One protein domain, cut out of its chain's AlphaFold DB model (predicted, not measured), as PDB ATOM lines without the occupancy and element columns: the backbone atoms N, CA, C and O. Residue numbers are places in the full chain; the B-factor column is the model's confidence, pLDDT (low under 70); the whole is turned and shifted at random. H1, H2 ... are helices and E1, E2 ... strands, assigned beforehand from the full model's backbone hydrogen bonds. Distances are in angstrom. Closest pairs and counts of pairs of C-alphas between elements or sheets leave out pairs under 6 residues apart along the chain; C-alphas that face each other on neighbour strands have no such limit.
ATOM      1  N   ASP A  12     308.909 200.475 224.154       52.66
ATOM      2  CA  ASP A  12     309.192 199.820 222.872       52.66
ATOM      3  C   ASP A  12     307.996 199.857 221.908       52.66
ATOM      4  O   ASP A  12     308.171 200.104 220.720       52.66
ATOM      5  N   ALA A  13     306.771 199.675 222.408       53.28
ATOM      6  CA  ALA A  13     305.554 199.749 221.601       53.28
ATOM      7  C   ALA A  13     305.176 201.197 221.251       53.28
ATOM      8  O   ALA A  13     304.594 201.441 220.199       53.28
ATOM      9  N   ILE A  14     305.528 202.168 222.102       55.81
ATOM     10  CA  ILE A  14     305.350 203.595 221.795       55.81
ATOM     11  C   ILE A  14     306.337 204.031 220.698       55.81
ATOM     12  O   ILE A  14     305.976 204.797 219.808       55.81
ATOM     13  N   LEU A  15     307.567 203.512 220.731       63.06
ATOM     14  CA  LEU A  15     308.629 203.841 219.777       63.06
ATOM     15  C   LEU A  15     308.566 203.045 218.464       63.06
ATOM     16  O   LEU A  15     309.170 203.477 217.479       63.06
ATOM     17  N   ALA A  16     307.878 201.898 218.433       62.06
ATOM     18  CA  ALA A  16     307.883 200.973 217.296       62.06
ATOM     19  C   ALA A  16     307.373 201.606 215.990       62.06
ATOM     20  O   ALA A  16     307.986 201.401 214.940       62.06
ATOM     21  N   ASP A  17     306.318 202.419 216.071       68.31
ATOM     22  CA  ASP A  17     305.651 203.004 214.898       68.31
ATOM     23  C   ASP A  17     306.111 204.437 214.579       68.31
ATOM     24  O   ASP A  17     305.733 205.005 213.554       68.31
ATOM     25  N   ALA A  18     306.946 205.037 215.433       74.56
ATOM     26  CA  ALA A  18     307.467 206.381 215.211       74.56
ATOM     27  C   ALA A  18     308.642 206.359 214.215       74.56
ATOM     28  O   ALA A  18     309.631 205.635 214.392       74.56
ATOM     29  N   ALA A  19     308.568 207.201 213.183       82.56
ATOM     30  CA  ALA A  19     309.698 207.471 212.295       82.56
ATOM     31  C   ALA A  19     310.683 208.456 212.942       82.56
ATOM     32  O   ALA A  19     311.898 208.297 212.807       82.56
ATOM     33  N   ALA A  20     310.162 209.434 213.690       84.44
ATOM     34  CA  ALA A  20     310.947 210.378 214.476       84.44
ATOM     35  C   ALA A  20     310.198 210.817 215.740       84.44
ATOM     36  O   ALA A  20     308.969 210.783 215.800       84.44
ATOM     37  N   LEU A  21     310.952 211.272 216.741       84.56
ATOM     38  CA  LEU A  21     310.414 211.947 217.917       84.56
ATOM     39  C   LEU A  21     310.843 213.411 217.915       84.56
ATOM     40  O   LEU A  21     312.025 213.721 217.761       84.56
ATOM     41  N   ARG A  22     309.886 214.310 218.142       85.62
ATOM     42  CA  ARG A  22     310.149 215.724 218.406       85.62
ATOM     43  C   ARG A  22     309.834 216.029 219.862       85.62
ATOM     44  O   ARG A  22     308.679 215.973 220.279       85.62
ATOM     45  N   PHE A  23     310.864 216.388 220.616       84.44
ATOM     46  CA  PHE A  23     310.724 216.861 221.987       84.44
ATOM     47  C   PHE A  23     310.456 218.365 221.976       84.44
ATOM     48  O   PHE A  23     311.197 219.132 221.362       84.44
ATOM     49  N   VAL A  24     309.378 218.779 222.634       84.19
ATOM     50  CA  VAL A  24     309.035 220.183 222.856       84.19
ATOM     51  C   VAL A  24     309.025 220.408 224.356       84.19
ATOM     52  O   VAL A  24     308.034 220.116 225.030       84.19
ATOM     53  N   PHE A  25     310.148 220.896 224.866       81.25
ATOM     54  CA  PHE A  25     310.308 221.221 226.276       81.25
ATOM     55  C   PHE A  25     309.547 222.505 226.613       81.25
ATOM     56  O   PHE A  25     309.474 223.430 225.800       81.25
ATOM     57  N   ALA A  26     308.922 222.532 227.786       78.00
ATOM     58  CA  ALA A  26     308.230 223.714 228.289       78.00
ATOM     59  C   ALA A  26     309.187 224.687 229.002       78.00
ATOM     60  O   ALA A  26     308.850 225.858 229.163       78.00
ATOM     61  N   ASP A  27     310.364 224.203 229.398       74.88
ATOM     62  CA  ASP A  27     311.398 224.911 230.146       74.88
ATOM     63  C   ASP A  27     312.805 224.485 229.680       74.88
ATOM     64  O   ASP A  27     312.960 223.523 228.926       74.88
ATOM     65  N   GLU A  28     313.830 225.230 230.104       67.50
ATOM     66  CA  GLU A  28     315.243 224.923 229.814       67.50
ATOM     67  C   GLU A  28     315.768 223.716 230.605       67.50
ATOM     68  O   GLU A  28     316.775 223.128 230.223       67.50
ATOM     69  N   ASP A  29     315.077 223.322 231.678       60.75
ATOM     70  CA  ASP A  29     315.471 222.193 232.524       60.75
ATOM     71  C   ASP A  29     315.179 220.838 231.852       60.75
ATOM     72  O   ASP A  29     315.571 219.791 232.369       60.75
ATOM     73  N   GLU A  30     314.492 220.846 230.702       66.81
ATOM     74  CA  GLU A  30     314.133 219.674 229.895       66.81
ATOM     75  C   GLU A  30     313.284 218.633 230.659       66.81
ATOM     76  O   GLU A  30     313.187 217.464 230.267       66.81
ATOM     77  N   ARG A  31     312.640 219.042 231.762       61.69
ATOM     78  CA  ARG A  31     311.905 218.139 232.673       61.69
ATOM     79  C   ARG A  31     310.444 217.983 232.303       61.69
ATOM     80  O   ARG A  31     309.831 216.951 232.593       61.69
ATOM     81  N   SER A  32     309.874 219.020 231.703       68.25
ATOM     82  CA  SER A  32     308.463 219.081 231.363       68.25
ATOM     83  C   SER A  32     308.278 219.484 229.906       68.25
ATOM     84  O   SER A  32     309.135 220.117 229.289       68.25
ATOM     85  N   GLY A  33     307.173 219.052 229.306       78.69
ATOM     86  CA  GLY A  33     306.900 219.307 227.901       78.69
ATOM     87  C   GLY A  33     306.107 218.188 227.253       78.69
ATOM     88  O   GLY A  33     305.552 217.315 227.926       78.69
ATOM     89  N   ARG A  34     306.070 218.204 225.925       84.00
ATOM     90  CA  ARG A  34     305.401 217.184 225.116       84.00
ATOM     91  C   ARG A  34     306.366 216.524 224.148       84.00
ATOM     92  O   ARG A  34     307.322 217.143 223.684       84.00
ATOM     93  N   VAL A  35     306.084 215.274 223.830       82.88
ATOM     94  CA  VAL A  35     306.720 214.554 222.739       82.88
ATOM     95  C   VAL A  35     305.707 214.355 221.622       82.88
ATOM     96  O   VAL A  35     304.562 213.966 221.850       82.88
ATOM     97  N   GLU A  36     306.128 214.675 220.408       88.25
ATOM     98  CA  GLU A  36     305.356 214.464 219.192       88.25
ATOM     99  C   GLU A  36     306.009 213.317 218.419       88.25
ATOM    100  O   GLU A  36     307.192 213.382 218.081       88.25
ATOM    101  N   MET A  37     305.244 212.258 218.164       86.00
ATOM    102  CA  MET A  37     305.690 211.127 217.356       86.00
ATOM    103  C   MET A  37     305.306 211.384 215.910       86.00
ATOM    104  O   MET A  37     304.123 211.581 215.607       86.00
ATOM    105  N   LEU A  38     306.308 211.424 215.040       86.69
ATOM    106  CA  LEU A  38     306.142 211.724 213.628       86.69
ATOM    107  C   LEU A  38     306.107 210.432 212.808       86.69
ATOM    108  O   LEU A  38     306.871 209.501 213.082       86.69
ATOM    109  N   ASP A  39     305.224 210.387 211.812       86.62
ATOM    110  CA  ASP A  39     305.217 209.344 210.785       86.62
ATOM    111  C   ASP A  39     306.302 209.590 209.715       86.62
ATOM    112  O   ASP A  39     307.088 210.535 209.801       86.62
ATOM    113  N   GLY A  40     306.371 208.718 208.706       85.19
ATOM    114  CA  GLY A  40     307.356 208.823 207.622       85.19
ATOM    115  C   GLY A  40     307.220 210.066 206.730       85.19
ATOM    116  O   GLY A  40     308.140 210.339 205.963       85.19
ATOM    117  N   ASP A  41     306.119 210.815 206.846       88.88
ATOM    118  CA  ASP A  41     305.845 212.053 206.108       88.88
ATOM    119  C   ASP A  41     305.984 213.306 207.008       88.88
ATOM    120  O   ASP A  41     305.445 214.371 206.684       88.88
ATOM    121  N   ASP A  42     306.664 213.191 208.158       85.38
ATOM    122  CA  ASP A  42     306.835 214.243 209.174       85.38
ATOM    123  C   ASP A  42     305.518 214.774 209.787       85.38
ATOM    124  O   ASP A  42     305.482 215.859 210.388       85.38
ATOM    125  N   ARG A  43     304.412 214.023 209.689       88.06
ATOM    126  CA  ARG A  43     303.140 214.400 210.325       88.06
ATOM    127  C   ARG A  43     303.070 213.870 211.748       88.06
ATOM    128  O   ARG A  43     303.521 212.773 212.044       88.06
ATOM    129  N   ILE A  44     302.445 214.643 212.634       89.19
ATOM    130  CA  ILE A  44     302.233 214.243 214.029       89.19
ATOM    131  C   ILE A  44     301.178 213.135 214.070       89.19
ATOM    132  O   ILE A  44     299.982 213.414 213.981       89.19
ATOM    133  N   ALA A  45     301.628 211.895 214.236       86.50
ATOM    134  CA  ALA A  45     300.766 210.732 214.402       86.50
ATOM    135  C   ALA A  45     300.193 210.657 215.826       86.50
ATOM    136  O   ALA A  45     299.044 210.263 216.023       86.50
ATOM    137  N   ARG A  46     300.980 211.071 216.831       84.44
ATOM    138  CA  ARG A  46     300.581 211.059 218.247       84.44
ATOM    139  C   ARG A  46     301.328 212.122 219.053       84.44
ATOM    140  O   ARG A  46     302.439 212.517 218.704       84.44
ATOM    141  N   ARG A  47     300.698 212.587 220.135       86.56
ATOM    142  CA  ARG A  47     301.311 213.453 221.147       86.56
ATOM    143  C   ARG A  47     301.140 212.835 222.523       86.56
ATOM    144  O   ARG A  47     300.041 212.392 222.840       86.56
ATOM    145  N   ASP A  48     302.186 212.913 223.329       80.12
ATOM    146  CA  ASP A  48     302.147 212.599 224.755       80.12
ATOM    147  C   ASP A  48     302.964 213.625 225.546       80.12
ATOM    148  O   ASP A  48     303.648 214.482 224.984       80.12
ATOM    149  N   GLU A  49     302.906 213.548 226.871       77.62
ATOM    150  CA  GLU A  49     303.809 214.298 227.742       77.62
ATOM    151  C   GLU A  49     305.216 213.689 227.699       77.62
ATOM    152  O   GLU A  49     305.371 212.470 227.625       77.62
ATOM    153  N   ILE A  50     306.263 214.515 227.804       72.88
ATOM    154  CA  ILE A  50     307.660 214.038 227.832       72.88
ATOM    155  C   ILE A  50     307.870 212.999 228.936       72.88
ATOM    156  O   ILE A  50     308.578 212.020 228.728       72.88
ATOM    157  N   ASN A  51     307.188 213.162 230.071       64.25
ATOM    158  CA  ASN A  51     307.252 212.245 231.205       64.25
ATOM    159  C   ASN A  51     306.747 210.821 230.901       64.25
ATOM    160  O   ASN A  51     307.004 209.905 231.681       64.25
ATOM    161  N   THR A  52     306.034 210.615 229.792       64.56
ATOM    162  CA  THR A  52     305.585 209.286 229.373       64.56
ATOM    163  C   THR A  52     306.728 208.494 228.752       64.56
ATOM    164  O   THR A  52     306.802 207.295 228.995       64.56
ATOM    165  N   LEU A  53     307.648 209.183 228.063       61.75
ATOM    166  CA  LEU A  53     308.826 208.628 227.392       61.75
ATOM    167  C   LEU A  53     310.136 208.824 228.169       61.75
ATOM    168  O   LEU A  53     311.123 208.149 227.885       61.75
TER     169      LEU A  53
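AT A GLANCE: This is residues 12 to 53 of the 238 residues of the protein "Hint_2 domain-containing protein" of Defluviimonas aquaemixtae (UniProt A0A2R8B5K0). The model is a small sheet of three antiparallel strands, E1, E2 and E3, with a very short helix, H2, over one face; a second short helix, H1, leads into E1 from off the sheet. The strands and the two turns that join them, residues 26 to 32 and 39 to 43, make the longest axis. The printed part has 42 residues, with two named helices and three named strands in the order H1, E1, E2, E3, H2; across the sheet the order is E1, E2, E3. The class is mixed, helices and strands. The whole is compact, with a radius of gyration of the C-alphas of 10.3 A, and only just flat, spanning 29 by 20 by 11 A.

HOW THE PARTS SIT: Start at the inner strand E2, residues 33 to 38. On one side is the edge strand E1, residues 20 to 25, antiparallel at 163 degrees; look for N 24 and O 34, 2.8 A apart and within hydrogen-bond range. On the other side is the edge strand E3, residues 44 to 49, antiparallel at 156 degrees, with N 35 and O 48 within hydrogen-bond range at 2.8 A. E1 and E2 are a hairpin, and so are E2 and E3; the three form a meander, each strand the antiparallel neighbour of the one before. H2, residues 50 to 53, is on the sheet at a height of 7.0 A, only just over E2, with 3 of its 4 C-alphas there; the closest C-alphas of E2 and H2, those of Arg 34 and Ile 50, are 4.7 A apart. H1, residues 12 to 16, is not on the sheet, but only just, with 4 pairs of C-alphas within 10 A. H1 and H2 are only just apart, their closest C-alphas at 8.3 A. In H1 the O i to N i+4 pair is within hydrogen-bond range; H2 is too short for such a pair, and its one O i to N i+3 pair is within range.

IN THESE COORDINATES: Find C-alpha 33 at (306.900, 219.307, 227.901); from there E2 runs 16.2 A to C-alpha 38. E1 measures 16.0 A and E3 13.8 A. H1 begins at C-alpha 12, (309.192, 199.820, 222.872), and covers 5.8 A; H2 covers 5.6 A and ends at C-alpha 53, (308.826, 208.628, 227.392).

THE WHOLE: The two C-alphas farthest apart, those of Asp 29 and Asp 41, are 29.9 A from each other. The printed part has no cut and no long link; E1 to E2 is short, the others tight. Its mean pLDDT is 76.3, and residues 12 to 17, 28 to 32 and 51 to 53 are under 70.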